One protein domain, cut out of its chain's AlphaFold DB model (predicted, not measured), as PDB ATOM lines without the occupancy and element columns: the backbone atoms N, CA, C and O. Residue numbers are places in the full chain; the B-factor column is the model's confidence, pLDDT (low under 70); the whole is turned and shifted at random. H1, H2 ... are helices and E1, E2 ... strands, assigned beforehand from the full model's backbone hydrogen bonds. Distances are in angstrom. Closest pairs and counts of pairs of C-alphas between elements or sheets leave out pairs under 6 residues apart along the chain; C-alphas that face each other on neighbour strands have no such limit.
ATOM      1  N   GLN A 251     208.993 256.346 261.302       94.44
ATOM      2  CA  GLN A 251     208.371 255.298 262.103       94.44
ATOM      3  C   GLN A 251     206.876 255.184 261.784       94.44
ATOM      4  O   GLN A 251     206.106 256.115 262.031       94.44
ATOM      5  N   SER A 252     206.466 254.035 261.244       94.56
ATOM      6  CA  SER A 252     205.089 253.753 260.834       94.56
ATOM      7  C   SER A 252     204.454 252.612 261.618       94.56
ATOM      8  O   SER A 252     205.115 251.648 261.998       94.56
ATOM      9  N   TYR A 253     203.136 252.685 261.773       94.88
ATOM     10  CA  TYR A 253     202.313 251.648 262.373       94.88
ATOM     11  C   TYR A 253     201.051 251.430 261.539       94.88
ATOM     12  O   TYR A 253     200.335 252.382 261.233       94.88
ATOM     13  N   ARG A 254     200.734 250.173 261.215       93.00
ATOM     14  CA  ARG A 254     199.453 249.811 260.576       93.00
ATOM     15  C   ARG A 254     198.285 249.826 261.562       93.00
ATOM     16  O   ARG A 254     197.143 250.044 261.175       93.00
ATOM     17  N   THR A 255     198.572 249.578 262.838       92.06
ATOM     18  CA  THR A 255     197.590 249.537 263.921       92.06
ATOM     19  C   THR A 255     198.122 250.262 265.154       92.06
ATOM     20  O   THR A 255     199.322 250.277 265.432       92.06
ATOM     21  N   ARG A 256     197.207 250.879 265.896       92.62
ATOM     22  CA  ARG A 256     197.418 251.459 267.228       92.62
ATOM     23  C   ARG A 256     196.201 251.094 268.079       92.62
ATOM     24  O   ARG A 256     195.162 250.754 267.513       92.62
ATOM     25  N   ASN A 257     196.315 251.178 269.403       92.50
ATOM     26  CA  ASN A 257     195.269 250.767 270.352       92.50
ATOM     27  C   ASN A 257     194.099 251.772 270.421       92.50
ATOM     28  O   ASN A 257     193.647 252.142 271.498       92.50
ATOM     29  N   PHE A 258     193.625 252.255 269.273       92.81
ATOM     30  CA  PHE A 258     192.406 253.046 269.178       92.81
ATOM     31  C   PHE A 258     191.196 252.114 269.164       92.81
ATOM     32  O   PHE A 258     191.190 251.092 268.470       92.81
ATOM     33  N   SER A 259     190.147 252.487 269.892       91.44
ATOM     34  CA  SER A 259     188.872 251.775 269.827       91.44
ATOM     35  C   SER A 259     188.234 251.913 268.436       91.44
ATOM     36  O   SER A 259     188.562 252.811 267.656       91.44
ATOM     37  N   ALA A 260     187.269 251.046 268.119       90.25
ATOM     38  CA  ALA A 260     186.549 251.130 266.848       90.25
ATOM     39  C   ALA A 260     185.830 252.480 266.661       90.25
ATOM     40  O   ALA A 260     185.715 252.957 265.534       90.25
ATOM     41  N   ASP A 261     185.363 253.102 267.745       91.44
ATOM     42  CA  ASP A 261     184.692 254.402 267.686       91.44
ATOM     43  C   ASP A 261     185.677 255.554 267.465       91.44
ATOM     44  O   ASP A 261     185.370 256.477 266.714       91.44
ATOM     45  N   GLU A 262     186.891 255.457 268.011       93.31
ATOM     46  CA  GLU A 262     187.976 256.398 267.713       93.31
ATOM     47  C   GLU A 262     188.412 256.304 266.249       93.31
ATOM     48  O   GLU A 262     188.560 257.322 265.575       93.31
ATOM     49  N   ILE A 263     188.537 255.088 265.710       92.19
ATOM     50  CA  ILE A 263     188.897 254.877 264.301       92.19
ATOM     51  C   ILE A 263     187.840 255.485 263.363       92.19
ATOM     52  O   ILE A 263     188.200 256.096 262.358       92.19
ATOM     53  N   LYS A 264     186.544 255.405 263.702       93.25
ATOM     54  CA  LYS A 264     185.464 256.018 262.901       93.25
ATOM     55  C   LYS A 264     185.588 257.540 262.772       93.25
ATOM     56  O   LYS A 264     185.048 258.095 261.813       93.25
ATOM     57  N   LYS A 265     186.291 258.228 263.684       93.88
ATOM     58  CA  LYS A 265     186.541 259.679 263.579       93.88
ATOM     59  C   LYS A 265     187.392 260.042 262.355       93.88
ATOM     60  O   LYS A 265     187.270 261.152 261.842       93.88
ATOM     61  N   LEU A 266     188.196 259.104 261.847       92.38
ATOM     62  CA  LEU A 266     188.980 259.260 260.616       92.38
ATOM     63  C   LEU A 266     188.137 259.107 259.335       92.38
ATOM     64  O   LEU A 266     188.669 259.202 258.234       92.38
ATOM     65  N   GLY A 267     186.823 258.917 259.461       89.44
ATOM     66  CA  GLY A 267     185.893 258.846 258.340       89.44
ATOM     67  C   GLY A 267     185.221 257.483 258.232       89.44
ATOM     68  O   GLY A 267     185.828 256.436 258.438       89.44
ATOM     69  N   GLN A 268     183.936 257.499 257.882       85.88
ATOM     70  CA  GLN A 268     183.144 256.277 257.691       85.88
ATOM     71  C   GLN A 268     183.493 255.543 256.386       85.88
ATOM     72  O   GLN A 268     183.178 254.366 256.236       85.88
ATOM     73  N   ASP A 269     184.124 256.242 255.443       86.88
ATOM     74  CA  ASP A 269     184.584 255.738 254.149       86.88
ATOM     75  C   ASP A 269     186.024 255.200 254.182       86.88
ATOM     76  O   ASP A 269     186.534 254.753 253.150       86.88
ATOM     77  N   ALA A 270     186.682 255.230 255.344       89.25
ATOM     78  CA  ALA A 270     188.044 254.749 255.498       89.25
ATOM     79  C   ALA A 270     188.120 253.217 255.363       89.25
ATOM     80  O   ALA A 270     187.447 252.460 256.062       89.25
ATOM     81  N   GLN A 271     188.971 252.759 254.447       88.62
ATOM     82  CA  GLN A 271     189.243 251.349 254.158       88.62
ATOM     83  C   GLN A 271     190.512 250.837 254.857       88.62
ATOM     84  O   GLN A 271     190.739 249.627 254.912       88.62
ATOM     85  N   GLY A 272     191.341 251.742 255.379       90.88
ATOM     86  CA  GLY A 272     192.584 251.429 256.075       90.88
ATOM     87  C   GLY A 272     193.322 252.687 256.526       90.88
ATOM     88  O   GLY A 272     192.994 253.798 256.105       90.88
ATOM     89  N   HIS A 273     194.328 252.509 257.382       93.81
ATOM     90  CA  HIS A 273     195.086 253.610 257.975       93.81
ATOM     91  C   HIS A 273     196.560 253.237 258.119       93.81
ATOM     92  O   HIS A 273     196.892 252.076 258.359       93.81
ATOM     93  N   ILE A 274     197.436 254.235 258.030       96.19
ATOM     94  CA  ILE A 274     198.838 254.129 258.444       96.19
ATOM     95  C   ILE A 274     199.152 255.327 259.327       96.19
ATOM     96  O   ILE A 274     198.994 256.471 258.905       96.19
ATOM     97  N   TYR A 275     199.613 255.056 260.543       96.56
ATOM     98  CA  TYR A 275     200.017 256.066 261.511       96.56
ATOM     99  C   TYR A 275     201.523 256.280 261.407       96.56
ATOM    100  O   TYR A 275     202.292 255.345 261.621       96.56
ATOM    101  N   ILE A 276     201.949 257.499 261.101       96.75
ATOM    102  CA  ILE A 276     203.357 257.885 261.025       96.75
ATOM    103  C   ILE A 276     203.658 258.771 262.225       96.75
ATOM    104  O   ILE A 276     203.095 259.856 262.349       96.75
ATOM    105  N   GLN A 277     204.521 258.305 263.120       95.81
ATOM    106  CA  GLN A 277     204.846 259.031 264.342       95.81
ATOM    107  C   GLN A 277     205.735 260.242 264.033       95.81
ATOM    108  O   GLN A 277     206.719 260.143 263.289       95.81
ATOM    109  N   LEU A 278     205.398 261.395 264.612       94.75
ATOM    110  CA  LEU A 278     206.236 262.588 264.526       94.75
ATOM    111  C   LEU A 278     207.401 262.462 265.515       94.75
ATOM    112  O   LEU A 278     207.194 262.229 266.702       94.75
ATOM    113  N   GLY A 279     208.636 262.605 265.041       89.25
ATOM    114  CA  GLY A 279     209.833 262.297 265.838       89.25
ATOM    115  C   GLY A 279     210.009 263.171 267.084       89.25
ATOM    116  O   GLY A 279     210.421 262.658 268.119       89.25
ATOM    117  N   ASN A 280     209.638 264.455 267.027       88.12
ATOM    118  CA  ASN A 280     209.667 265.348 268.196       88.12
ATOM    119  C   ASN A 280     208.428 265.230 269.100       88.12
ATOM    120  O   ASN A 280     208.432 265.748 270.217       88.12
ATOM    121  N   PHE A 281     207.368 264.565 268.636       91.94
ATOM    122  CA  PHE A 281     206.067 264.537 269.298       91.94
ATOM    123  C   PHE A 281     205.542 263.095 269.355       91.94
ATOM    124  O   PHE A 281     204.773 262.675 268.490       91.94
ATOM    125  N   PRO A 282     205.911 262.309 270.384       88.75
ATOM    126  CA  PRO A 282     205.634 260.870 270.421       88.75
ATOM    127  C   PRO A 282     204.136 260.527 270.466       88.75
ATOM    128  O   PRO A 282     203.740 259.412 270.120       88.75
ATOM    129  N   THR A 283     203.303 261.478 270.878       92.44
ATOM    130  CA  THR A 283     201.841 261.376 270.928       92.44
ATOM    131  C   THR A 283     201.149 261.897 269.670       92.44
ATOM    132  O   THR A 283     199.928 261.826 269.592       92.44
ATOM    133  N   HIS A 284     201.887 262.402 268.681       95.25
ATOM    134  CA  HIS A 284     201.314 262.962 267.461       95.25
ATOM    135  C   HIS A 284     201.628 262.089 266.248       95.25
ATOM    136  O   HIS A 284     202.724 261.536 266.115       95.25
ATOM    137  N   TYR A 285     200.649 261.982 265.351       96.75
ATOM    138  CA  TYR A 285     200.760 261.156 264.155       96.75
ATOM    139  C   TYR A 285     200.278 261.912 262.928       96.75
ATOM    140  O   TYR A 285     199.180 262.466 262.920       96.75
ATOM    141  N   LEU A 286     201.064 261.840 261.857       96.62
ATOM    142  CA  LEU A 286     200.547 262.015 260.509       96.62
ATOM    143  C   LEU A 286     199.889 260.696 260.091       96.62
ATOM    144  O   LEU A 286     200.543 259.661 260.003       96.62
ATOM    145  N   VAL A 287     198.588 260.724 259.845       96.62
ATOM    146  CA  VAL A 287     197.789 259.556 259.481       96.62
ATOM    147  C   VAL A 287     197.462 259.608 258.000       96.62
ATOM    148  O   VAL A 287     196.824 260.550 257.527       96.62
ATOM    149  N   LEU A 288     197.864 258.567 257.277       95.81
ATOM    150  CA  LEU A 288     197.402 258.303 255.920       95.81
ATOM    151  C   LEU A 288     196.120 257.488 256.025       95.81
ATOM    152  O   LEU A 288     196.141 256.341 256.469       95.81
ATOM    153  N   VAL A 289     195.011 258.083 255.613       95.00
ATOM    154  CA  VAL A 289     193.694 257.453 255.576       95.00
ATOM    155  C   VAL A 289     193.438 256.980 254.152       95.00
ATOM    156  O   VAL A 289     193.355 257.781 253.221       95.00
ATOM    157  N   ILE A 290     193.339 255.667 253.977       93.38
ATOM    158  CA  ILE A 290     193.045 255.023 252.698       93.38
ATOM    159  C   ILE A 290     191.532 255.089 252.512       93.38
ATOM    160  O   ILE A 290     190.802 254.418 253.237       93.38
ATOM    161  N   ILE A 291     191.051 255.890 251.564       91.06
ATOM    162  CA  ILE A 291     189.638 255.880 251.157       91.06
ATOM    163  C   ILE A 291     189.480 255.031 249.893       91.06
ATOM    164  O   ILE A 291     190.388 254.305 249.517       91.06
ATOM    165  N   VAL A 292     188.325 255.069 249.230       85.19
ATOM    166  CA  VAL A 292     188.052 254.186 248.083       85.19
ATOM    167  C   VAL A 292     189.001 254.431 246.901       85.19
ATOM    168  O   VAL A 292     189.470 253.472 246.285       85.19
ATOM    169  N   GLN A 293     189.283 255.694 246.573       82.69
ATOM    170  CA  GLN A 293     189.997 256.076 245.344       82.69
ATOM    171  C   GLN A 293     191.333 256.794 245.576       82.69
ATOM    172  O   GLN A 293     192.111 256.918 244.632       82.69
ATOM    173  N   ASP A 294     191.614 257.265 246.792       88.19
ATOM    174  CA  ASP A 294     192.823 258.043 247.072       88.19
ATOM    175  C   ASP A 294     193.229 257.982 248.557       88.19
ATOM    176  O   ASP A 294     192.588 257.313 249.374       88.19
ATOM    177  N   PHE A 295     194.291 258.699 248.915       90.44
ATOM    178  CA  PHE A 295     194.676 258.982 250.289       90.44
ATOM    179  C   PHE A 295     194.088 260.312 250.770       90.44
ATOM    180  O   PHE A 295     194.108 261.326 250.069       90.44
ATOM    181  N   ARG A 296     193.636 260.337 252.022       92.62
ATOM    182  CA  ARG A 296     193.492 261.564 252.810       92.62
ATOM    183  C   ARG A 296     194.543 261.589 253.908       92.62
ATOM    184  O   ARG A 296     195.054 260.548 254.311       92.62
ATOM    185  N   TYR A 297     194.842 262.781 254.399       94.62
ATOM    186  CA  TYR A 297     195.902 262.987 255.373       94.62
ATOM    187  C   TYR A 297     195.339 263.750 256.561       94.62
ATOM    188  O   TYR A 297     194.711 264.796 256.383       94.62
ATOM    189  N   ALA A 298     195.559 263.230 257.760       96.00
ATOM    190  CA  ALA A 298     195.170 263.877 259.001       96.00
ATOM    191  C   ALA A 298     196.381 263.986 259.922       96.00
ATOM    192  O   ALA A 298     197.177 263.060 260.013       96.00
ATOM    193  N   LEU A 299     196.506 265.104 260.617       96.69
ATOM    194  CA  LEU A 299     197.367 265.233 261.778       96.69
ATOM    195  C   LEU A 299     196.512 264.972 263.015       96.69
ATOM    196  O   LEU A 299     195.481 265.622 263.183       96.69
ATOM    197  N   ILE A 300     196.921 264.027 263.857       96.81
ATOM    198  CA  ILE A 300     196.219 263.727 265.107       96.81
ATOM    199  C   ILE A 300     197.137 263.891 266.312       96.81
ATOM    200  O   ILE A 300     198.330 263.582 266.233       96.81
ATOM    201  N   SER A 301     196.553 264.304 267.433       95.81
ATOM    202  CA  SER A 301     197.119 264.136 268.771       95.81
ATOM    203  C   SER A 301     196.415 262.960 269.452       95.81
ATOM    204  O   SER A 301     195.196 262.798 269.366       95.81
ATOM    205  N   ALA A 302     197.189 262.083 270.084       94.69
ATOM    206  CA  ALA A 302     196.682 260.911 270.777       94.69
ATOM    207  C   ALA A 302     197.046 260.968 272.256       94.69
ATOM    208  O   ALA A 302     198.200 261.215 272.612       94.69
ATOM    209  N   LYS A 303     196.077 260.660 273.110       93.56
ATOM    210  CA  LYS A 303     196.275 260.540 274.550       93.56
ATOM    211  C   LYS A 303     195.909 259.139 275.009       93.56
ATOM    212  O   LYS A 303     194.966 258.533 274.504       93.56
ATOM    213  N   GLU A 304     196.674 258.632 275.961       90.69
ATOM    214  CA  GLU A 304     196.381 257.363 276.609       90.69
ATOM    215  C   GLU A 304     195.211 257.517 277.586       90.69
ATOM    216  O   GLU A 304     195.140 258.479 278.355       90.69
ATOM    217  N   VAL A 305     194.275 256.572 277.541       88.06
ATOM    218  CA  VAL A 305     193.135 256.536 278.454       88.06
ATOM    219  C   VAL A 305     193.625 256.124 279.833       88.06
ATOM    220  O   VAL A 305     194.108 255.008 280.034       88.06
ATOM    221  N   GLU A 306     193.464 257.023 280.800       81.56
ATOM    222  CA  GLU A 306     193.803 256.742 282.190       81.56
ATOM    223  C   GLU A 306     193.046 255.498 282.679       81.56
ATOM    224  O   GLU A 306     191.831 255.393 282.512       81.56
ATOM    225  N   HIS A 307     193.764 254.576 283.326       78.69
ATOM    226  CA  HIS A 307     193.237 253.312 283.864       78.69
ATOM    227  C   HIS A 307     192.827 252.253 282.817       78.69
ATOM    228  O   HIS A 307     192.181 251.267 283.180       78.69
ATOM    229  N   SER A 308     193.228 252.385 281.545       80.19
ATOM    230  CA  SER A 308     193.124 251.272 280.588       80.19
ATOM    231  C   SER A 308     194.190 250.207 280.873       80.19
ATOM    232  O   SER A 308     195.378 250.505 280.969       80.19
ATOM    233  N   MET A 309     193.780 248.937 280.957       78.62
ATOM    234  CA  MET A 309     194.713 247.806 281.075       78.62
ATOM    235  C   MET A 309     195.499 247.535 279.782       78.62
ATOM    236  O   MET A 309     196.525 246.862 279.828       78.62
ATOM    237  N   ASN A 310     195.025 248.047 278.641       80.56
ATOM    238  CA  ASN A 310     195.588 247.780 277.316       80.56
ATOM    239  C   ASN A 310     196.318 248.992 276.717       80.56
ATOM    240  O   ASN A 310     196.671 248.957 275.536       80.56
ATOM    241  N   HIS A 311     196.548 250.050 277.503       84.25
ATOM    242  CA  HIS A 311     197.100 251.315 277.008       84.25
ATOM    243  C   HIS A 311     196.292 251.843 275.808       84.25
ATOM    244  O   HIS A 311     196.841 252.131 274.738       84.25
ATOM    245  N   ASP A 312     194.963 251.874 275.952       89.06
ATOM    246  CA  ASP A 312     194.075 252.361 274.898       89.06
ATOM    247  C   ASP A 312     194.349 253.840 274.608       89.06
ATOM    248  O   ASP A 312     194.633 254.632 275.509       89.06
ATOM    249  N   LEU A 313     194.241 254.218 273.340       92.38
ATOM    250  CA  LEU A 313     194.467 255.576 272.865       92.38
ATOM    251  C   LEU A 313     193.149 256.216 272.426       92.38
ATOM    252  O   LEU A 313     192.278 255.561 271.848       92.38
ATOM    253  N   VAL A 314     193.042 257.523 272.642       94.56
ATOM    254  CA  VAL A 314     191.955 258.384 272.162       94.56
ATOM    255  C   VAL A 314     192.552 259.522 271.343       94.56
ATOM    256  O   VAL A 314     193.616 260.040 271.681       94.56
ATOM    257  N   MET A 315     191.884 259.892 270.251       95.38
ATOM    258  CA  MET A 315     192.241 261.058 269.443       95.38
ATOM    259  C   MET A 315     191.656 262.310 270.106       95.38
ATOM    260  O   MET A 315     190.428 262.442 270.172       95.38
ATOM    261  N   GLU A 316     192.521 263.195 270.608       93.88
ATOM    262  CA  GLU A 316     192.108 264.474 271.209       93.88
ATOM    263  C   GLU A 316     191.782 265.489 270.114       93.88
ATOM    264  O   GLU A 316     190.654 265.974 270.045       93.88
ATOM    265  N   ASP A 317     192.726 265.714 269.199       93.50
ATOM    266  CA  ASP A 317     192.557 266.607 268.057       93.50
ATOM    267  C   ASP A 317     192.760 265.872 266.734       93.50
ATOM    268  O   ASP A 317     193.607 264.983 266.604       93.50
ATOM    269  N   ILE A 318     191.990 266.281 265.722       95.62
ATOM    270  CA  ILE A 318     192.096 265.785 264.348       95.62
ATOM    271  C   ILE A 318     192.089 266.982 263.396       95.62
ATOM    272  O   ILE A 318     191.070 267.645 263.207       95.62
ATOM    273  N   GLY A 319     193.230 267.238 262.762       94.62
ATOM    274  CA  GLY A 319     193.406 268.261 261.738       94.62
ATOM    275  C   GLY A 319     193.566 267.642 260.353       94.62
ATOM    276  O   GLY A 319     194.612 267.087 260.033       94.62
ATOM    277  N   TRP A 320     192.553 267.761 259.494       94.62
ATOM    278  CA  TRP A 320     192.650 267.304 258.105       94.62
ATOM    279  C   TRP A 320     193.550 268.220 257.273       94.62
ATOM    280  O   TRP A 320     193.349 269.435 257.222       94.62
ATOM    281  N   LEU A 321     194.530 267.633 256.588       91.88
ATOM    282  CA  LEU A 321     195.511 268.368 255.796       91.88
ATOM    283  C   LEU A 321     195.024 268.561 254.360       91.88
ATOM    284  O   LEU A 321     194.560 267.632 253.697       91.88
ATOM    285  N   ASN A 322     195.193 269.779 253.847       86.50
ATOM    286  CA  ASN A 322     194.913 270.096 252.452       86.50
ATOM    287  C   ASN A 322     196.210 270.049 251.635       86.50
ATOM    288  O   ASN A 322     196.939 271.038 251.553       86.50
ATOM    289  N   VAL A 323     196.474 268.901 251.007       82.12
ATOM    290  CA  VAL A 323     197.696 268.651 250.219       82.12
ATOM    291  C   VAL A 323     197.903 269.701 249.127       82.12
ATOM    292  O   VAL A 323     199.015 270.184 248.951       82.12
ATOM    293  N   ARG A 324     196.828 270.130 248.443       79.31
ATOM    294  CA  ARG A 324     196.909 271.140 247.370       79.31
ATOM    295  C   ARG A 324     197.413 272.489 247.882       79.31
ATOM    296  O   ARG A 324     198.086 273.213 247.160       79.31
ATOM    297  N   ARG A 325     197.086 272.828 249.132       75.38
ATOM    298  CA  ARG A 325     197.552 274.059 249.775       75.38
ATOM    299  C   ARG A 325     199.014 273.956 250.216       75.38
ATOM    300  O   ARG A 325     199.720 274.952 250.135       75.38
ATOM    301  N   ILE A 326     199.440 272.785 250.688       75.62
ATOM    302  CA  ILE A 326     200.789 272.560 251.233       75.62
ATOM    303  C   ILE A 326     201.826 272.429 250.105       75.62
ATOM    304  O   ILE A 326     202.905 272.995 250.211       75.62
ATOM    305  N   HIS A 327     201.474 271.761 249.003       65.25
ATOM    306  CA  HIS A 327     202.379 271.497 247.875       65.25
ATOM    307  C   HIS A 327     202.363 272.595 246.784       65.25
ATOM    308  O   HIS A 327     203.121 272.541 245.819       65.25
ATOM    309  N   GLY A 328     201.483 273.599 246.905       51.28
ATOM    310  CA  GLY A 328     201.258 274.615 245.872       51.28
ATOM    311  C   GLY A 328     200.597 274.055 244.601       51.28
ATOM    312  O   GLY A 328     200.475 272.848 244.409       51.28
ATOM    313  N   ASN A 329     200.160 274.935 243.691       43.78
ATOM    314  CA  ASN A 329     199.461 274.583 242.437       43.78
ATOM    315  C   ASN A 329     200.307 273.768 241.421       43.78
ATOM    316  O   ASN A 329     199.943 273.687 240.252       43.78
ATOM    317  N   GLN A 330     201.423 273.169 241.841       39.28
ATOM    318  CA  GLN A 330     202.255 272.270 241.042       39.28
ATOM    319  C   GLN A 330     201.834 270.798 241.138       39.28
ATOM    320  O   GLN A 330     202.488 269.939 240.555       39.28
ATOM    321  N   VAL A 331     200.717 270.491 241.805       39.66
ATOM    322  CA  VAL A 331     200.025 269.222 241.569       39.66
ATOM    323  C   VAL A 331     199.181 269.392 240.311       39.66
ATOM    324  O   VAL A 331     198.006 269.765 240.378       39.66
ATOM    325  N   THR A 332     199.758 269.079 239.153       32.16
ATOM    326  CA  THR A 332     198.952 268.609 238.030       32.16
ATOM    327  C   THR A 332     198.340 267.283 238.476       32.16
ATOM    328  O   THR A 332     198.875 266.201 238.260       32.16
ATOM    329  N   PHE A 367     195.973 256.077 244.150       81.25
ATOM    330  CA  PHE A 367     196.991 255.688 245.143       81.25
ATOM    331  C   PHE A 367     198.460 255.807 244.702       81.25
ATOM    332  O   PHE A 367     199.334 255.084 245.197       81.25
ATOM    333  N   ARG A 368     198.792 256.757 243.823       82.00
ATOM    334  CA  ARG A 368     200.193 257.136 243.589       82.00
ATOM    335  C   ARG A 368     200.697 258.066 244.700       82.00
ATOM    336  O   ARG A 368     200.692 259.279 244.562       82.00
ATOM    337  N   LEU A 369     201.165 257.487 245.808       84.62
ATOM    338  CA  LEU A 369     201.800 258.254 246.890       84.62
ATOM    339  C   LEU A 369     203.215 258.700 246.493       84.62
ATOM    340  O   LEU A 369     204.130 257.884 246.496       84.62
ATOM    341  N   GLU A 370     203.450 259.956 246.154       87.00
ATOM    342  CA  GLU A 370     204.810 260.407 245.839       87.00
ATOM    343  C   GLU A 370     205.665 260.590 247.097       87.00
ATOM    344  O   GLU A 370     205.220 261.142 248.103       87.00
ATOM    345  N   THR A 371     206.927 260.157 247.036       88.62
ATOM    346  CA  THR A 371     207.870 260.281 248.159       88.62
ATOM    347  C   THR A 371     208.094 261.745 248.556       88.62
ATOM    348  O   THR A 371     208.218 262.044 249.741       88.62
ATOM    349  N   ASN A 372     208.098 262.664 247.582       87.69
ATOM    350  CA  ASN A 372     208.242 264.100 247.834       87.69
ATOM    351  C   ASN A 372     207.042 264.665 248.600       87.69
ATOM    352  O   ASN A 372     207.241 265.337 249.608       87.69
ATOM    353  N   VAL A 373     205.819 264.320 248.179       88.56
ATOM    354  CA  VAL A 373     204.580 264.740 248.852       88.56
ATOM    355  C   VAL A 373     204.560 264.252 250.298       88.56
ATOM    356  O   VAL A 373     204.303 265.035 251.208       88.56
ATOM    357  N   LEU A 374     204.891 262.980 250.536       91.62
ATOM    358  CA  LEU A 374     204.933 262.428 251.891       91.62
ATOM    359  C   LEU A 374     205.961 263.146 252.778       91.62
ATOM    360  O   LEU A 374     205.665 263.470 253.927       91.62
ATOM    361  N   ARG A 375     207.156 263.419 252.241       91.62
ATOM    362  CA  ARG A 375     208.216 264.140 252.954       91.62
ATOM    363  C   ARG A 375     207.788 265.560 253.326       91.62
ATOM    364  O   ARG A 375     208.063 265.998 254.435       91.62
ATOM    365  N   GLU A 376     207.121 266.270 252.422       90.62
ATOM    366  CA  GLU A 376     206.650 267.634 252.674       90.62
ATOM    367  C   GLU A 376     205.493 267.686 253.666       90.62
ATOM    368  O   GLU A 376     205.499 268.530 254.556       90.62
ATOM    369  N   LEU A 377     204.536 266.760 253.568       92.00
ATOM    370  CA  LEU A 377     203.461 266.645 254.554       92.00
ATOM    371  C   LEU A 377     204.022 266.359 255.946       92.00
ATOM    372  O   LEU A 377     203.599 266.984 256.912       92.00
ATOM    373  N   TYR A 378     205.003 265.458 256.043       92.31
ATOM    374  CA  TYR A 378     205.673 265.185 257.309       92.31
ATOM    375  C   TYR A 378     206.404 266.423 257.843       92.31
ATOM    376  O   TYR A 378     206.238 266.762 259.008       92.31
ATOM    377  N   ALA A 379     207.152 267.132 256.992       89.69
ATOM    378  CA  ALA A 379     207.872 268.347 257.372       89.69
ATOM    379  C   ALA A 379     206.947 269.515 257.754       89.69
ATOM    380  O   ALA A 379     207.328 270.337 258.573       89.69
ATOM    381  N   TYR A 380     205.743 269.594 257.181       89.94
ATOM    382  CA  TYR A 380     204.729 270.583 257.560       89.94
ATOM    383  C   TYR A 380     204.117 270.294 258.939       89.94
ATOM    384  O   TYR A 380     203.679 271.211 259.628       89.94
ATOM    385  N   CYS A 381     204.042 269.016 259.320       87.75
ATOM    386  CA  CYS A 381     203.528 268.584 260.620       87.75
ATOM    387  C   CYS A 381     204.587 268.580 261.729       87.75
ATOM    388  O   CYS A 381     204.213 268.496 262.898       87.75
ATOM    389  N   TRP A 382     205.867 268.607 261.359       76.81
ATOM    390  CA  TRP A 382     207.009 268.700 262.263       76.81
ATOM    391  C   TRP A 382     207.176 270.118 262.802       76.81
ATOM    392  O   TRP A 382     207.444 270.241 264.020       76.81
TER     393      TRP A 382
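This is residues 251 to 332 and 367 to 382 of the 382 residues of an uncharacterized protein of Dichomitus squalens (strain LYAD-421) (UniProt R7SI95). A strongly twisted sheet of four antiparallel strands, E1 to E4, makes the body, with helix H3 packed slantwise over one face, above E2. The short helix H1 only grazes the sheet, while the short helix H2 follows E4 and touches H3; the loop between E3 and E4 and the tail after H2 reach opposite ends of the long axis. The printed part has 98 residues, with three named helices and four named strands in the order H1, E1, E2, E3, E4, H2, H3, and the sheet order is E1, E2, E3, E4. The class is mixed, helices and strands. The whole is compact, with a radius of gyration of the C-alphas of 13.8 A, yet elongated, spanning 48 by 30 by 19 A.

The printed part begins at Gln 251. H1 is residues 260 to 264, with C-alpha 260 at (186.549, 251.130, 266.848). E1 is residues 272 to 278, 19.6 A long; E2 is residues 281 to 290, 23.1 A; E3 is residues 295 to 304, 26.4 A; and E4 is residues 313 to 320, 18.9 A. E3 bends by 55 degrees at residue 299 and E4 by 64 degrees at residue 316. H2 is residues 323 to 326. H3 is residues 371 to 381, 15.6 A long, ending with C-alpha 381 at (203.528, 268.584, 260.620).

The strands form a meander, each the antiparallel neighbour of the one before, and E1 and E4 are the edge strands. In the hairpin of E1 and E2, N 276 and O 286 are 2.8 A apart, within hydrogen-bond range. In the hairpin of E2 and E3, N 287 and O 298 are 2.7 A apart, and in that of E3 and E4, N 299 and O 319 are 2.8 A apart, both within range. Residues 252 to 253 pair antiparallel with residues 275 to 276 of E1. The sheet and H3 make two layers, a helix on one face of a sheet. H3 has a height over the sheet of 9.9 A and lies over E2, slantwise to the strands at 42 degrees on the local plane; the closest C-alphas of H3 and E2 are those of Tyr 378 and Leu 286, 6.8 A apart. H2 is not on the sheet but touches H3, the closest C-alphas being those of Ile 326 and Leu 377, 7.3 A apart. H1 only grazes the sheet with its residues 261 to 263, and is apart from H2 and H3. In H1 and H3 every O i to N i+4 pair is within hydrogen-bond range; H2 is too short for such a pair.

The two C-alphas farthest apart, those of His 307 and Thr 332, are 48.7 A apart. Residues 333 to 366 are not printed, and C-alphas 332 and 367 are 14.9 A apart across the cut. Of the links printed whole, none is long. The mean pLDDT of the printed part is 87.5, and residues 327 to 332 are under 70.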